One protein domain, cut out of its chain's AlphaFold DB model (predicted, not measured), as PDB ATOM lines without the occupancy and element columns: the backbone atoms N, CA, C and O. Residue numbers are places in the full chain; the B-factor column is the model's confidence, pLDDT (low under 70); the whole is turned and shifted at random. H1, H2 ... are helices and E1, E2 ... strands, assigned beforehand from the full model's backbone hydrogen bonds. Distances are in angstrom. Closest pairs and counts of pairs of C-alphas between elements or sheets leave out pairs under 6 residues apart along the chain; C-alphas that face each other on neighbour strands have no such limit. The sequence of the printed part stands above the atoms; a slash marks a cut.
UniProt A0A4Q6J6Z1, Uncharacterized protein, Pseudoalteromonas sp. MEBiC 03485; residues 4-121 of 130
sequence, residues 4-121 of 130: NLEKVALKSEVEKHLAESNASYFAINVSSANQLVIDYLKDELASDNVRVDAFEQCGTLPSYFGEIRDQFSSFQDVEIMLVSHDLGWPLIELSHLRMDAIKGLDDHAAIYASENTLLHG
ATOM      1  N   ASN A   4      40.381  49.172 -31.149       83.31
ATOM      2  CA  ASN A   4      39.990  50.522 -31.546       83.31
ATOM      3  C   ASN A   4      39.760  50.612 -33.056       83.31
ATOM      4  O   ASN A   4      38.792  51.240 -33.477       83.31
ATOM      5  N   LEU A   5      40.591  49.937 -33.856       79.56
ATOM      6  CA  LEU A   5      40.385  49.836 -35.302       79.56
ATOM      7  C   LEU A   5      39.048  49.150 -35.615       79.56
ATOM      8  O   LEU A   5      38.279  49.656 -36.423       79.56
ATOM      9  N   GLU A   6      38.731  48.048 -34.924       81.44
ATOM     10  CA  GLU A   6      37.448  47.342 -35.079       81.44
ATOM     11  C   GLU A   6      36.248  48.242 -34.747       81.44
ATOM     12  O   GLU A   6      35.293  48.316 -35.518       81.44
ATOM     13  N   LYS A   7      36.324  48.977 -33.630       86.94
ATOM     14  CA  LYS A   7      35.292  49.934 -33.207       86.94
ATOM     15  C   LYS A   7      35.013  50.995 -34.268       86.94
ATOM     16  O   LYS A   7      33.858  51.202 -34.633       86.94
ATOM     17  N   VAL A   8      36.064  51.661 -34.747       84.62
ATOM     18  CA  VAL A   8      35.944  52.762 -35.712       84.62
ATOM     19  C   VAL A   8      35.446  52.249 -37.062       84.62
ATOM     20  O   VAL A   8      34.526  52.837 -37.629       84.62
ATOM     21  N   ALA A   9      35.995  51.130 -37.540       81.75
ATOM     22  CA  ALA A   9      35.603  50.508 -38.802       81.75
ATOM     23  C   ALA A   9      34.116  50.133 -38.823       81.75
ATOM     24  O   ALA A   9      33.384  50.524 -39.734       81.75
ATOM     25  N   LEU A  10      33.653  49.413 -37.797       86.69
ATOM     26  CA  LEU A  10      32.256  48.998 -37.714       86.69
ATOM     27  C   LEU A  10      31.318  50.191 -37.568       86.69
ATOM     28  O   LEU A  10      30.310  50.253 -38.266       86.69
ATOM     29  N   LYS A  11      31.661  51.163 -36.714       90.06
ATOM     30  CA  LYS A  11      30.850  52.372 -36.544       90.06
ATOM     31  C   LYS A  11      30.691  53.121 -37.865       90.06
ATOM     32  O   LYS A  11      29.571  53.456 -38.231       90.06
ATOM     33  N   SER A  12      31.786  53.338 -38.593       87.44
ATOM     34  CA  SER A  12      31.762  54.115 -39.832       87.44
ATOM     35  C   SER A  12      30.897  53.475 -40.923       87.44
ATOM     36  O   SER A  12      30.111  54.182 -41.555       87.44
ATOM     37  N   GLU A  13      30.992  52.157 -41.130       86.56
ATOM     38  CA  GLU A  13      30.149  51.471 -42.124       86.56
ATOM     39  C   GLU A  13      28.676  51.449 -41.707       86.56
ATOM     40  O   GLU A  13      27.795  51.699 -42.529       86.56
ATOM     41  N   VAL A  14      28.391  51.228 -40.420       90.31
ATOM     42  CA  VAL A  14      27.016  51.275 -39.910       90.31
ATOM     43  C   VAL A  14      26.419  52.675 -40.084       90.31
ATOM     44  O   VAL A  14      25.329  52.801 -40.637       90.31
ATOM     45  N   GLU A  15      27.132  53.736 -39.695       91.69
ATOM     46  CA  GLU A  15      26.672  55.126 -39.848       91.69
ATOM     47  C   GLU A  15      26.411  55.496 -41.308       91.69
ATOM     48  O   GLU A  15      25.429  56.174 -41.614       91.69
ATOM     49  N   LYS A  16      27.265  55.029 -42.221       88.38
ATOM     50  CA  LYS A  16      27.069  55.235 -43.652       88.38
ATOM     51  C   LYS A  16      25.753  54.622 -44.130       88.38
ATOM     52  O   LYS A  16      25.007  55.286 -44.844       88.38
ATOM     53  N   HIS A  17      25.439  53.398 -43.713       87.56
ATOM     54  CA  HIS A  17      24.177  52.757 -44.082       87.56
ATOM     55  C   HIS A  17      22.965  53.417 -43.433       87.56
ATOM     56  O   HIS A  17      21.967  53.644 -44.114       87.56
ATOM     57  N   LEU A  18      23.073  53.810 -42.162       90.44
ATOM     58  CA  LEU A  18      22.027  54.583 -41.494       90.44
ATOM     59  C   LEU A  18      21.715  55.890 -42.245       90.44
ATOM     60  O   LEU A  18      20.557  56.285 -42.325       90.44
ATOM     61  N   ALA A  19      22.725  56.546 -42.826       88.56
ATOM     62  CA  ALA A  19      22.546  57.776 -43.598       88.56
ATOM     63  C   ALA A  19      21.970  57.558 -45.012       88.56
ATOM     64  O   ALA A  19      21.389  58.482 -45.585       88.56
ATOM     65  N   GLU A  20      22.155  56.372 -45.595       87.50
ATOM     66  CA  GLU A  20      21.696  56.025 -46.949       87.50
ATOM     67  C   GLU A  20      20.294  55.381 -46.962       87.50
ATOM     68  O   GLU A  20      19.635  55.357 -48.006       87.50
ATOM     69  N   SER A  21      19.829  54.880 -45.818       86.88
ATOM     70  CA  SER A  21      18.547  54.189 -45.672       86.88
ATOM     71  C   SER A  21      17.399  55.137 -45.309       86.88
ATOM     72  O   SER A  21      17.576  56.145 -44.630       86.88
ATOM     73  N   ASN A  22      16.189  54.797 -45.762       87.38
ATOM     74  CA  ASN A  22      14.957  55.540 -45.464       87.38
ATOM     75  C   ASN A  22      14.040  54.802 -44.473       87.38
ATOM     76  O   ASN A  22      12.885  55.200 -44.319       87.38
ATOM     77  N   ALA A  23      14.518  53.724 -43.843       90.56
ATOM     78  CA  ALA A  23      13.719  52.964 -42.891       90.56
ATOM     79  C   ALA A  23      13.340  53.817 -41.668       90.56
ATOM     80  O   ALA A  23      14.127  54.619 -41.163       90.56
ATOM     81  N   SER A  24      12.120  53.629 -41.167       91.19
ATOM     82  CA  SER A  24      11.621  54.321 -39.974       91.19
ATOM     83  C   SER A  24      12.214  53.780 -38.671       91.19
ATOM     84  O   SER A  24      12.196  54.490 -37.661       91.19
ATOM     85  N   TYR A  25      12.770  52.567 -38.692       91.62
ATOM     86  CA  TYR A  25      13.466  51.954 -37.564       91.62
ATOM     87  C   TYR A  25      14.610  51.038 -38.015       91.62
ATOM     88  O   TYR A  25      14.508  50.372 -39.047       91.62
ATOM     89  N   PHE A  26      15.659  50.945 -37.198       92.50
ATOM     90  CA  PHE A  26      16.828  50.101 -37.437       92.50
ATOM     91  C   PHE A  26      17.064  49.138 -36.273       92.50
ATOM     92  O   PHE A  26      17.174  49.557 -35.120       92.50
ATOM     93  N   ALA A  27      17.182  47.848 -36.581       90.62
ATOM     94  CA  ALA A  27      17.537  46.800 -35.628       90.62
ATOM     95  C   ALA A  27      18.892  46.194 -36.015       90.62
ATOM     96  O   ALA A  27      18.993  45.356 -36.915       90.62
ATOM     97  N   ILE A  28      19.946  46.632 -35.337       91.38
ATOM     98  CA  ILE A  28      21.331  46.279 -35.632       91.38
ATOM     99  C   ILE A  28      21.761  45.149 -34.708       91.38
ATOM    100  O   ILE A  28      21.774  45.291 -33.489       91.38
ATOM    101  N   ASN A  29      22.156  44.028 -35.289       88.94
ATOM    102  CA  ASN A  29      22.684  42.885 -34.578       88.94
ATOM    103  C   ASN A  29      24.185  42.759 -34.844       88.94
ATOM    104  O   ASN A  29      24.598  42.553 -35.983       88.94
ATOM    105  N   VAL A  30      25.000  42.887 -33.801       88.19
ATOM    106  CA  VAL A  30      26.460  42.851 -33.905       88.19
ATOM    107  C   VAL A  30      26.989  41.489 -33.461       88.19
ATOM    108  O   VAL A  30      26.838  41.084 -32.307       88.19
ATOM    109  N   SER A  31      27.674  40.809 -34.375       84.44
ATOM    110  CA  SER A  31      28.471  39.609 -34.144       84.44
ATOM    111  C   SER A  31      29.952  39.985 -34.100       84.44
ATOM    112  O   SER A  31      30.602  40.156 -35.132       84.44
ATOM    113  N   SER A  32      30.490  40.127 -32.891       81.88
ATOM    114  CA  SER A  32      31.923  40.301 -32.647       81.88
ATOM    115  C   SER A  32      32.338  39.437 -31.464       81.88
ATOM    116  O   SER A  32      31.613  39.331 -30.475       81.88
ATOM    117  N   ALA A  33      33.538  38.860 -31.538       79.44
ATOM    118  CA  ALA A  33      34.151  38.144 -30.421       79.44
ATOM    119  C   ALA A  33      34.577  39.079 -29.266       79.44
ATOM    120  O   ALA A  33      35.045  38.606 -28.228       79.44
ATOM    121  N   ASN A  34      34.470  40.402 -29.441       85.50
ATOM    122  CA  ASN A  34      34.936  41.399 -28.487       85.50
ATOM    123  C   ASN A  34      33.782  42.229 -27.911       85.50
ATOM    124  O   ASN A  34      33.280  43.159 -28.540       85.50
ATOM    125  N   GLN A  35      33.422  41.953 -26.655       86.38
ATOM    126  CA  GLN A  35      32.334  42.654 -25.964       86.38
ATOM    127  C   GLN A  35      32.529  44.178 -25.914       86.38
ATOM    128  O   GLN A  35      31.561  44.922 -26.023       86.38
ATOM    129  N   LEU A  36      33.773  44.665 -25.832       89.50
ATOM    130  CA  LEU A  36      34.051  46.106 -25.797       89.50
ATOM    131  C   LEU A  36      33.656  46.821 -27.094       89.50
ATOM    132  O   LEU A  36      33.438  48.030 -27.072       89.50
ATOM    133  N   VAL A  37      33.628  46.108 -28.221       88.06
ATOM    134  CA  VAL A  37      33.188  46.641 -29.518       88.06
ATOM    135  C   VAL A  37      31.670  46.763 -29.531       88.06
ATOM    136  O   VAL A  37      31.146  47.807 -29.906       88.06
ATOM    137  N   ILE A  38      30.976  45.728 -29.055       89.00
ATOM    138  CA  ILE A  38      29.515  45.711 -28.929       89.00
ATOM    139  C   ILE A  38      29.044  46.846 -28.017       89.00
ATOM    140  O   ILE A  38      28.149  47.597 -28.397       89.00
ATOM    141  N   ASP A  39      29.652  46.987 -26.838       91.88
ATOM    142  CA  ASP A  39      29.276  48.019 -25.866       91.88
ATOM    143  C   ASP A  39      29.514  49.422 -26.437       91.88
ATOM    144  O   ASP A  39      28.645  50.282 -26.352       91.88
ATOM    145  N   TYR A  40      30.644  49.624 -27.122       93.56
ATOM    146  CA  TYR A  40      30.938  50.879 -27.813       93.56
ATOM    147  C   TYR A  40      29.890  51.226 -28.879       93.56
ATOM    148  O   TYR A  40      29.401  52.350 -28.913       93.56
ATOM    149  N   LEU A  41      29.518  50.275 -29.742       92.94
ATOM    150  CA  LEU A  41      28.512  50.518 -30.781       92.94
ATOM    151  C   LEU A  41      27.128  50.788 -30.182       92.94
ATOM    152  O   LEU A  41      26.405  51.637 -30.695       92.94
ATOM    153  N   LYS A  42      26.769  50.105 -29.087       93.88
ATOM    154  CA  LYS A  42      25.536  50.382 -28.338       93.88
ATOM    155  C   LYS A  42      25.525  51.807 -27.794       93.88
ATOM    156  O   LYS A  42      24.533  52.501 -27.988       93.88
ATOM    157  N   ASP A  43      26.613  52.241 -27.166       95.06
ATOM    158  CA  ASP A  43      26.712  53.580 -26.578       95.06
ATOM    159  C   ASP A  43      26.681  54.693 -27.641       95.06
ATOM    160  O   ASP A  43      26.100  55.751 -27.407       95.06
ATOM    161  N   GLU A  44      27.281  54.461 -28.812       95.81
ATOM    162  CA  GLU A  44      27.422  55.481 -29.859       95.81
ATOM    163  C   GLU A  44      26.236  55.559 -30.831       95.81
ATOM    164  O   GLU A  44      25.965  56.630 -31.372       95.81
ATOM    165  N   LEU A  45      25.559  54.438 -31.101       94.94
ATOM    166  CA  LEU A  45      24.563  54.352 -32.176       94.94
ATOM    167  C   LEU A  45      23.125  54.194 -31.679       94.94
ATOM    168  O   LEU A  45      22.203  54.459 -32.449       94.94
ATOM    169  N   ALA A  46      22.907  53.750 -30.437       93.25
ATOM    170  CA  ALA A  46      21.551  53.559 -29.934       93.25
ATOM    171  C   ALA A  46      20.802  54.898 -29.826       93.25
ATOM    172  O   ALA A  46      21.297  55.881 -29.274       93.25
ATOM    173  N   SER A  47      19.575  54.920 -30.333       92.00
ATOM    174  CA  SER A  47      18.701  56.091 -30.340       92.00
ATOM    175  C   SER A  47      17.229  55.660 -30.330       92.00
ATOM    176  O   SER A  47      16.919  54.469 -30.325       92.00
ATOM    177  N   ASP A  48      16.297  56.618 -30.357       88.75
ATOM    178  CA  ASP A  48      14.854  56.325 -30.361       88.75
ATOM    179  C   ASP A  48      14.419  55.419 -31.530       88.75
ATOM    180  O   ASP A  48      13.442  54.678 -31.407       88.75
ATOM    181  N   ASN A  49      15.136  55.463 -32.657       90.19
ATOM    182  CA  ASN A  49      14.840  54.693 -33.866       90.19
ATOM    183  C   ASN A  49      15.956  53.720 -34.277       90.19
ATOM    184  O   ASN A  49      15.872  53.124 -35.351       90.19
ATOM    185  N   VAL A  50      16.987  53.557 -33.445       92.94
ATOM    186  CA  VAL A  50      18.102  52.640 -33.691       92.94
ATOM    187  C   VAL A  50      18.333  51.796 -32.450       92.94
ATOM    188  O   VAL A  50      18.703  52.298 -31.388       92.94
ATOM    189  N   ARG A  51      18.160  50.486 -32.592       91.25
ATOM    190  CA  ARG A  51      18.514  49.505 -31.571       91.25
ATOM    191  C   ARG A  51      19.756  48.742 -31.987       91.25
ATOM    192  O   ARG A  51      19.874  48.332 -33.135       91.25
ATOM    193  N   VAL A  52      20.645  48.519 -31.025       91.56
ATOM    194  CA  VAL A  52      21.861  47.727 -31.204       91.56
ATOM    195  C   VAL A  52      21.850  46.577 -30.201       91.56
ATOM    196  O   VAL A  52      21.808  46.801 -28.991       91.56
ATOM    197  N   ASP A  53      21.913  45.344 -30.691       88.50
ATOM    198  CA  ASP A  53      21.958  44.111 -29.907       88.50
ATOM    199  C   ASP A  53      23.213  43.294 -30.241       88.50
ATOM    200  O   ASP A  53      23.828  43.457 -31.293       88.50
ATOM    201  N   ALA A  54      23.600  42.387 -29.342       84.19
ATOM    202  CA  ALA A  54      24.641  41.400 -29.628       84.19
ATOM    203  C   ALA A  54      24.019  40.129 -30.220       84.19
ATOM    204  O   ALA A  54      22.986  39.672 -29.723       84.19
ATOM    205  N   PHE A  55      24.675  39.502 -31.199       75.12
ATOM    206  CA  PHE A  55      24.182  38.269 -31.832       75.12
ATOM    207  C   PHE A  55      23.898  37.161 -30.819       75.12
ATOM    208  O   PHE A  55      22.815  36.578 -30.814       75.12
ATOM    209  N   GLU A  56      24.822  36.948 -29.882       71.75
ATOM    210  CA  GLU A  56      24.696  35.934 -28.830       71.75
ATOM    211  C   GLU A  56      23.472  36.147 -27.919       71.75
ATOM    212  O   GLU A  56      22.962  35.192 -27.336       71.75
ATOM    213  N   GLN A  57      22.973  37.384 -27.809       66.06
ATOM    214  CA  GLN A  57      21.818  37.732 -26.973       66.06
ATOM    215  C   GLN A  57      20.480  37.478 -27.678       66.06
ATOM    216  O   GLN A  57      19.453  37.392 -27.012       66.06
ATOM    217  N   CYS A  58      20.492  37.326 -29.003       63.09
ATOM    218  CA  CYS A  58      19.289  37.252 -29.832       63.09
ATOM    219  C   CYS A  58      18.877  35.810 -30.184       63.09
ATOM    220  O   CYS A  58      17.854  35.581 -30.830       63.09
ATOM    221  N   GLY A  59      19.662  34.818 -29.754       70.69
ATOM    222  CA  GLY A  59      19.377  33.403 -29.976       70.69
ATOM    223  C   GLY A  59      19.493  33.005 -31.449       70.69
ATOM    224  O   GLY A  59      20.581  33.015 -32.016       70.69
ATOM    225  N   THR A  60      18.378  32.584 -32.056       69.12
ATOM    226  CA  THR A  60      18.335  32.238 -33.488       69.12
ATOM    227  C   THR A  60      17.802  33.411 -34.299       69.12
ATOM    228  O   THR A  60      16.962  34.157 -33.802       69.12
ATOM    229  N   LEU A  61      18.220  33.538 -35.564       67.00
ATOM    230  CA  LEU A  61      17.678  34.558 -36.469       67.00
ATOM    231  C   LEU A  61      16.137  34.574 -36.455       67.00
ATOM    232  O   LEU A  61      15.588  35.628 -36.160       67.00
ATOM    233  N   PRO A  62      15.408  33.451 -36.629       69.81
ATOM    234  CA  PRO A  62      13.945  33.463 -36.539       69.81
ATOM    235  C   PRO A  62      13.387  34.052 -35.234       69.81
ATOM    236  O   PRO A  62      12.417  34.800 -35.277       69.81
ATOM    237  N   SER A  63      14.007  33.759 -34.084       72.19
ATOM    238  CA  SER A  63      13.591  34.323 -32.792       72.19
ATOM    239  C   SER A  63      13.800  35.835 -32.742       72.19
ATOM    240  O   SER A  63      12.885  36.559 -32.364       72.19
ATOM    241  N   TYR A  64      14.961  36.308 -33.193       73.38
ATOM    242  CA  TYR A  64      15.269  37.732 -33.298       73.38
ATOM    243  C   TYR A  64      14.288  38.460 -34.229       73.38
ATOM    244  O   TYR A  64      13.729  39.491 -33.869       73.38
ATOM    245  N   PHE A  65      13.993  37.876 -35.394       71.31
ATOM    246  CA  PHE A  65      12.984  38.387 -36.326       71.31
ATOM    247  C   PHE A  65      11.578  38.425 -35.704       71.31
ATOM    248  O   PHE A  65      10.857  39.407 -35.881       71.31
ATOM    249  N   GLY A  66      11.183  37.387 -34.960       73.19
ATOM    250  CA  GLY A  66       9.904  37.345 -34.249       73.19
ATOM    251  C   GLY A  66       9.784  38.446 -33.191       73.19
ATOM    252  O   GLY A  66       8.775  39.150 -33.145       73.19
ATOM    253  N   GLU A  67      10.839  38.658 -32.396       78.12
ATOM    254  CA  GLU A  67      10.904  39.746 -31.414       78.12
ATOM    255  C   GLU A  67      10.792  41.123 -32.072       78.12
ATOM    256  O   GLU A  67      10.028  41.967 -31.599       78.12
ATOM    257  N   ILE A  68      11.501  41.336 -33.186       75.06
ATOM    258  CA  ILE A  68      11.432  42.567 -33.980       75.06
ATOM    259  C   ILE A  68      10.007  42.791 -34.488       75.06
ATOM    260  O   ILE A  68       9.465  43.887 -34.347       75.06
ATOM    261  N   ARG A  69       9.360  41.759 -35.042       74.88
ATOM    262  CA  ARG A  69       8.001  41.888 -35.580       74.88
ATOM    263  C   ARG A  69       7.010  42.341 -34.512       74.88
ATOM    264  O   ARG A  69       6.188  43.220 -34.774       74.88
ATOM    265  N   ASP A  70       7.083  41.749 -33.325       76.75
ATOM    266  CA  ASP A  70       6.137  42.035 -32.251       76.75
ATOM    267  C   ASP A  70       6.403  43.414 -31.627       76.75
ATOM    268  O   ASP A  70       5.474  44.212 -31.458       76.75
ATOM    269  N   GLN A  71       7.671  43.727 -31.345       76.31
ATOM    270  CA  GLN A  71       8.075  44.976 -30.689       76.31
ATOM    271  C   GLN A  71       7.944  46.199 -31.598       76.31
ATOM    272  O   GLN A  71       7.639  47.287 -31.112       76.31
ATOM    273  N   PHE A  72       8.123  46.025 -32.908       76.00
ATOM    274  CA  PHE A  72       8.162  47.128 -33.869       76.00
ATOM    275  C   PHE A  72       6.950  47.162 -34.803       76.00
ATOM    276  O   PHE A  72       6.947  47.865 -35.811       76.00
ATOM    277  N   SER A  73       5.868  46.473 -34.434       77.81
ATOM    278  CA  SER A  73       4.595  46.468 -35.171       77.81
ATOM    279  C   SER A  73       3.954  47.855 -35.362       77.81
ATOM    280  O   SER A  73       3.047  48.001 -36.186       77.81
ATOM    281  N   SER A  74       4.401  48.869 -34.612       83.88
ATOM    282  CA  SER A  74       3.980  50.268 -34.737       83.88
ATOM    283  C   SER A  74       4.745  51.077 -35.789       83.88
ATOM    284  O   SER A  74       4.304  52.176 -36.122       83.88
ATOM    285  N   PHE A  75       5.883  50.580 -36.281       87.00
ATOM    286  CA  PHE A  75       6.684  51.249 -37.305       87.00
ATOM    287  C   PHE A  75       6.180  50.893 -38.706       87.00
ATOM    288  O   PHE A  75       5.521  49.873 -38.909       87.00
ATOM    289  N   GLN A  76       6.451  51.766 -39.676       89.00
ATOM    290  CA  GLN A  76       6.036  51.544 -41.062       89.00
ATOM    291  C   GLN A  76       6.886  50.444 -41.710       89.00
ATOM    292  O   GLN A  76       6.379  49.572 -42.419       89.00
ATOM    293  N   ASP A  77       8.181  50.497 -41.444       90.00
ATOM    294  CA  ASP A  77       9.210  49.635 -41.990       90.00
ATOM    295  C   ASP A  77      10.391  49.544 -41.019       90.00
ATOM    296  O   ASP A  77      10.631  50.431 -40.199       90.00
ATOM    297  N   VAL A  78      11.103  48.429 -41.089       89.75
ATOM    298  CA  VAL A  78      12.248  48.138 -40.232       89.75
ATOM    299  C   VAL A  78      13.378  47.631 -41.110       89.75
ATOM    300  O   VAL A  78      13.170  46.744 -41.934       89.75
ATOM    301  N   GLU A  79      14.580  48.153 -40.915       90.56
ATOM    302  CA  GLU A  79      15.783  47.589 -41.512       90.56
ATOM    303  C   GLU A  79      16.568  46.808 -40.464       90.56
ATOM    304  O   GLU A  79      16.967  47.335 -39.423       90.56
ATOM    305  N   ILE A  80      16.764  45.521 -40.733       88.00
ATOM    306  CA  ILE A  80      17.582  44.646 -39.903       88.00
ATOM    307  C   ILE A  80      18.980  44.633 -40.488       88.00
ATOM    308  O   ILE A  80      19.152  44.327 -41.664       88.00
ATOM    309  N   MET A  81      19.966  44.936 -39.655       89.88
ATOM    310  CA  MET A  81      21.365  44.990 -40.046       89.88
ATOM    311  C   MET A  81      22.148  43.959 -39.239       89.88
ATOM    312  O   MET A  81      22.332  44.132 -38.040       89.88
ATOM    313  N   LEU A  82      22.612  42.885 -39.874       87.25
ATOM    314  CA  LEU A  82      23.516  41.919 -39.251       87.25
ATOM    315  C   LEU A  82      24.950  42.333 -39.567       87.25
ATOM    316  O   LEU A  82      25.380  42.287 -40.715       87.25
ATOM    317  N   VAL A  83      25.684  42.752 -38.545       87.12
ATOM    318  CA  VAL A  83      27.057  43.241 -38.646       87.12
ATOM    319  C   VAL A  83      27.980  42.166 -38.098       87.12
ATOM    320  O   VAL A  83      27.853  41.779 -36.942       87.12
ATOM    321  N   SER A  84      28.929  41.688 -38.894       81.12
ATOM    322  CA  SER A  84      29.953  40.745 -38.436       81.12
ATOM    323  C   SER A  84      31.347  41.183 -38.860       81.12
ATOM    324  O   SER A  84      31.514  41.876 -39.863       81.12
ATOM    325  N   HIS A  85      32.357  40.790 -38.082       73.06
ATOM    326  CA  HIS A  85      33.754  41.137 -38.350       73.06
ATOM    327  C   HIS A  85      34.714  39.957 -38.100       73.06
ATOM    328  O   HIS A  85      35.785  40.099 -37.507       73.06
ATOM    329  N   ASP A  86      34.343  38.763 -38.561       60.22
ATOM    330  CA  ASP A  86      35.080  37.530 -38.233       60.22
ATOM    331  C   ASP A  86      36.331  37.289 -39.100       60.22
ATOM    332  O   ASP A  86      37.197  36.493 -38.736       60.22
ATOM    333  N   LEU A  87      36.469  37.978 -40.240       53.59
ATOM    334  CA  LEU A  87      37.542  37.735 -41.224       53.59
ATOM    335  C   LEU A  87      38.449  38.946 -41.489       53.59
ATOM    336  O   LEU A  87      39.195  38.960 -42.466       53.59
ATOM    337  N   GLY A  88      38.408  39.962 -40.624       56.31
ATOM    338  CA  GLY A  88      39.188  41.190 -40.804       56.31
ATOM    339  C   GLY A  88      38.506  42.252 -41.674       56.31
ATOM    340  O   GLY A  88      39.077  43.327 -41.827       56.31
ATOM    341  N   TRP A  89      37.314  41.965 -42.213       65.00
ATOM    342  CA  TRP A  89      36.462  42.903 -42.951       65.00
ATOM    343  C   TRP A  89      35.072  42.961 -42.307       65.00
ATOM    344  O   TRP A  89      34.568  41.906 -41.902       65.00
ATOM    345  N   PRO A  90      34.419  44.136 -42.266       69.44
ATOM    346  CA  PRO A  90      33.006  44.208 -41.935       69.44
ATOM    347  C   PRO A  90      32.207  43.471 -43.000       69.44
ATOM    348  O   PRO A  90      32.368  43.715 -44.195       69.44
ATOM    349  N   LEU A  91      31.323  42.589 -42.576       79.81
ATOM    350  CA  LEU A  91      30.262  42.055 -43.407       79.81
ATOM    351  C   LEU A  91      28.949  42.555 -42.824       79.81
ATOM    352  O   LEU A  91      28.662  42.296 -41.654       79.81
ATOM    353  N   ILE A  92      28.186  43.274 -43.641       83.12
ATOM    354  CA  ILE A  92      26.885  43.806 -43.258       83.12
ATOM    355  C   ILE A  92      25.829  43.172 -44.155       83.12
ATOM    356  O   ILE A  92      25.861  43.314 -45.376       83.12
ATOM    357  N   GLU A  93      24.893  42.456 -43.550       83.06
ATOM    358  CA  GLU A  93      23.692  41.965 -44.217       83.06
ATOM    359  C   GLU A  93      22.515  42.852 -43.821       83.06
ATOM    360  O   GLU A  93      22.234  43.030 -42.637       83.06
ATOM    361  N   LEU A  94      21.849  43.429 -44.816       85.12
ATOM    362  CA  LEU A  94      20.681  44.281 -44.645       85.12
ATOM    363  C   LEU A  94      19.437  43.528 -45.090       85.12
ATOM    364  O   LEU A  94      19.418  42.945 -46.172       85.12
ATOM    365  N   SER A  95      18.386  43.595 -44.286       84.88
ATOM    366  CA  SER A  95      17.064  43.073 -44.606       84.88
ATOM    367  C   SER A  95      16.033  44.161 -44.348       84.88
ATOM    368  O   SER A  95      15.713  44.455 -43.194       84.88
ATOM    369  N   HIS A  96      15.483  44.733 -45.415       88.25
ATOM    370  CA  HIS A  96      14.423  45.729 -45.317       88.25
ATOM    371  C   HIS A  96      13.049  45.053 -45.251       88.25
ATOM    372  O   HIS A  96      12.673  44.260 -46.120       88.25
ATOM    373  N   LEU A  97      12.286  45.381 -44.212       85.94
ATOM    374  CA  LEU A  97      10.982  44.810 -43.909       85.94
ATOM    375  C   LEU A  97       9.912  45.889 -43.935       85.94
ATOM    376  O   LEU A  97       9.934  46.816 -43.132       85.94
ATOM    377  N   ARG A  98       8.903  45.713 -44.785       88.38
ATOM    378  CA  ARG A  98       7.681  46.518 -44.716       88.38
ATOM    379  C   ARG A  98       6.681  45.846 -43.791       88.38
ATOM    380  O   ARG A  98       6.249  44.722 -44.053       88.38
ATOM    381  N   MET A  99       6.315  46.522 -42.705       85.50
ATOM    382  CA  MET A  99       5.532  45.906 -41.630       85.50
ATOM    383  C   MET A  99       4.123  45.516 -42.088       85.50
ATOM    384  O   MET A  99       3.597  44.482 -41.675       85.50
ATOM    385  N   ASP A 100       3.522  46.295 -42.988       85.56
ATOM    386  CA  ASP A 100       2.223  46.004 -43.600       85.56
ATOM    387  C   ASP A 100       2.239  44.738 -44.473       85.56
ATOM    388  O   ASP A 100       1.260  43.989 -44.478       85.56
ATOM    389  N   ALA A 101       3.355  44.466 -45.150       83.19
ATOM    390  CA  ALA A 101       3.541  43.289 -45.991       83.19
ATOM    391  C   ALA A 101       3.739  41.997 -45.180       83.19
ATOM    392  O   ALA A 101       3.356  40.924 -45.649       83.19
ATOM    393  N   ILE A 102       4.297  42.084 -43.965       81.12
ATOM    394  CA  ILE A 102       4.647  40.902 -43.154       81.12
ATOM    395  C   ILE A 102       3.692  40.614 -41.986       81.12
ATOM    396  O   ILE A 102       3.755  39.534 -41.405       81.12
ATOM    397  N   LYS A 103       2.773  41.531 -41.645       77.12
ATOM    398  CA  LYS A 103       1.883  41.439 -40.465       77.12
ATOM    399  C   LYS A 103       1.037  40.157 -40.372       77.12
ATOM    400  O   LYS A 103       0.582  39.805 -39.288       77.12
ATOM    401  N   GLY A 104       0.784  39.484 -41.493       76.94
ATOM    402  CA  GLY A 104       0.000  38.243 -41.559       76.94
ATOM    403  C   GLY A 104       0.811  36.989 -41.888       76.94
ATOM    404  O   GLY A 104       0.213  35.938 -42.107       76.94
ATOM    405  N   LEU A 105       2.136  37.104 -41.981       81.31
ATOM    406  CA  LEU A 105       3.029  36.012 -42.352       81.31
ATOM    407  C   LEU A 105       3.598  35.331 -41.105       81.31
ATOM    408  O   LEU A 105       3.831  35.975 -40.078       81.31
ATOM    409  N   ASP A 106       3.846  34.025 -41.211       81.38
ATOM    410  CA  ASP A 106       4.701  33.334 -40.247       81.38
ATOM    411  C   ASP A 106       6.158  33.824 -40.362       81.38
ATOM    412  O   ASP A 106       6.529  34.492 -41.330       81.38
ATOM    413  N   ASP A 107       6.983  33.530 -39.354       74.19
ATOM    414  CA  ASP A 107       8.346  34.077 -39.250       74.19
ATOM    415  C   ASP A 107       9.207  33.711 -40.465       74.19
ATOM    416  O   ASP A 107       9.991  34.522 -40.950       74.19
ATOM    417  N   HIS A 108       9.023  32.503 -41.002       74.88
ATOM    418  CA  HIS A 108       9.758  32.044 -42.171       74.88
ATOM    419  C   HIS A 108       9.336  32.845 -43.406       74.88
ATOM    420  O   HIS A 108      10.180  33.439 -44.068       74.88
ATOM    421  N   ALA A 109       8.037  32.932 -43.697       76.88
ATOM    422  CA  ALA A 109       7.512  33.684 -44.833       76.88
ATOM    423  C   ALA A 109       7.819  35.188 -44.747       76.88
ATOM    424  O   ALA A 109       8.083  35.804 -45.778       76.88
ATOM    425  N   ALA A 110       7.839  35.768 -43.544       73.56
ATOM    426  CA  ALA A 110       8.227  37.158 -43.323       73.56
ATOM    427  C   ALA A 110       9.693  37.423 -43.710       73.56
ATOM    428  O   ALA A 110       9.970  38.434 -44.351       73.56
ATOM    429  N   ILE A 111      10.607  36.497 -43.394       71.31
ATOM    430  CA  ILE A 111      12.023  36.594 -43.785       71.31
ATOM    431  C   ILE A 111      12.178  36.540 -45.313       71.31
ATOM    432  O   ILE A 111      12.930  37.323 -45.876       71.31
ATOM    433  N   TYR A 112      11.449  35.672 -46.023       74.62
ATOM    434  CA  TYR A 112      11.533  35.634 -47.499       74.62
ATOM    435  C   TYR A 112      10.832  36.804 -48.191       74.62
ATOM    436  O   TYR A 112      11.106  37.067 -49.362       74.62
ATOM    437  N   ALA A 113       9.909  37.475 -47.506       76.00
ATOM    438  CA  ALA A 113       9.247  38.668 -48.017       76.00
ATOM    439  C   ALA A 113      10.122  39.929 -47.899       76.00
ATOM    440  O   ALA A 113       9.727  40.976 -48.413       76.00
ATOM    441  N   SER A 114      11.278  39.845 -47.231       73.88
ATOM    442  CA  SER A 114      12.198  40.966 -47.060       73.88
ATOM    443  C   SER A 114      13.056  41.221 -48.300       73.88
ATOM    444  O   SER A 114      13.393  40.310 -49.064       73.88
ATOM    445  N   GLU A 115      13.438  42.482 -48.494       77.25
ATOM    446  CA  GLU A 115      14.446  42.852 -49.486       77.25
ATOM    447  C   GLU A 115      15.830  42.738 -48.835       77.25
ATOM    448  O   GLU A 115      16.205  43.561 -48.001       77.25
ATOM    449  N   ASN A 116      16.574  41.687 -49.196       75.12
ATOM    450  CA  ASN A 116      17.889  41.393 -48.622       75.12
ATOM    451  C   ASN A 116      19.021  41.922 -49.508       75.12
ATOM    452  O   ASN A 116      19.045  41.678 -50.717       75.12
ATOM    453  N   THR A 117      19.992  42.592 -48.897       78.81
ATOM    454  CA  THR A 117      21.211  43.082 -49.544       78.81
ATOM    455  C   THR A 117      22.421  42.681 -48.712       78.81
ATOM    456  O   THR A 117      22.502  43.005 -47.532       78.81
ATOM    457  N   LEU A 118      23.389  42.001 -49.332       75.38
ATOM    458  CA  LEU A 118      24.662  41.673 -48.690       75.38
ATOM    459  C   LEU A 118      25.736  42.673 -49.118       75.38
ATOM    460  O   LEU A 118      26.004  42.832 -50.312       75.38
ATOM    461  N   LEU A 119      26.366  43.319 -48.143       74.19
ATOM    462  CA  LEU A 119      27.416  44.306 -48.347       74.19
ATOM    463  C   LEU A 119      28.727  43.792 -47.761       74.19
ATOM    464  O   LEU A 119      28.870  43.545 -46.564       74.19
ATOM    465  N   HIS A 120      29.709  43.637 -48.644       70.06
ATOM    466  CA  HIS A 120      31.074  43.332 -48.253       70.06
ATOM    467  C   HIS A 120      31.808  44.642 -47.975       70.06
ATOM    468  O   HIS A 120      31.996  45.458 -48.883       70.06
ATOM    469  N   GLY A 121      32.232  44.832 -46.728       59.50
ATOM    470  CA  GLY A 121      33.136  45.906 -46.350       59.50
ATOM    471  C   GLY A 121      34.504  45.747 -47.010       59.50
ATOM    472  O   GLY A 121      34.841  44.715 -47.599       59.50
TER     473      GLY A 121
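Overview. This is residues 4 to 121 of the 130 residues of an uncharacterized protein of Pseudoalteromonas sp. MEBiC 03485 (UniProt A0A4Q6J6Z1). A twisted sheet of five strands makes the middle, with H1 and H2 side by side over one face and H3 over the opposite face. The short helices H4 and H5 sit at one end of the strands, where H5 packs on H3. The printed part has 118 residues, with five named helices and five named strands in the order H1, E1, H2, E2, H3, E3, E4, H4, H5, E5. The sheet is mixed, in the order E2, E1, E3, E4, E5, and the class is mixed, helices and strands. The whole is compact, with a radius of gyration of the C-alphas of 13.6 A, and elongated, spanning 43 by 26 by 24 A.

Arrangement. H1, residues 4 to 20, is on the sheet of E1, residues 25 to 31, E2, residues 50 to 54, E3, residues 77 to 84, E4, residues 91 to 98, and E5, residues 115 to 120. Its height over the sheet is 9.7 A, and the C-alphas of Leu 10 and Val 83 are the closest of H1 and E3, 7.8 A apart. E1 is parallel to E3 at 16 degrees, with N 29 and O 81 2.8 A apart, within hydrogen-bond range. H2, residues 35 to 45, touches H1, closest at the C-alphas of Val 37 and Lys 7, 5.4 A, the same way at a shallow tilt of 34.6 degrees, only just short of steep. H2 is over E2 on the same face as H1, at a height of 8.5 A; C-alphas 42 and 52 are their closest, 5.4 A. E2 is parallel to E1 at 21 degrees, with N 53 and O 28 2.8 A apart. E1, H2 and E2 form a strand-helix-strand unit, two parallel neighbour strands with a helix between, and its crossover is right-handed. H3, residues 61 to 71, is on the opposite face at a height of 9.8 A. E2, H3 and E3 form a split unit, with E1 between its strands, also right-handed. E3 and E4 are an antiparallel hairpin, with N 82 and O 93 2.8 A apart. H4, residues 99 to 102, only grazes the sheet. H5, residues 107 to 112, also only grazes it and touches H3 about perpendicular, at 77 degrees, with the C-alphas of Gly 66 and Asp 107 closest, 6.2 A. E5 is antiparallel to E4, with N 94 and O 117 2.8 A apart. Every O i to N i+4 pair is within hydrogen-bond range in H1, H2, H3 and H5; H4 is too short for one.

Along the chain. H1 begins at C-alpha 4, (39.990, 50.522, -31.546), and is 24.5 A long. E1 measures 19.7 A, H2 15.4 A, H3 15.3 A, E3 22.8 A and E4 23.1 A. E5 is 16.7 A long and ends at C-alpha 120, (31.074, 43.332, -48.253).

Size, cuts and confidence. The C-alphas of Asn 4 and Gly 104 are the two farthest apart, 43.0 A. The printed part has no cut, and no link is long. The mean pLDDT of the printed part is 82.1, with residues 57 to 58, 60 to 62, 86 to 90 and 121 under 70.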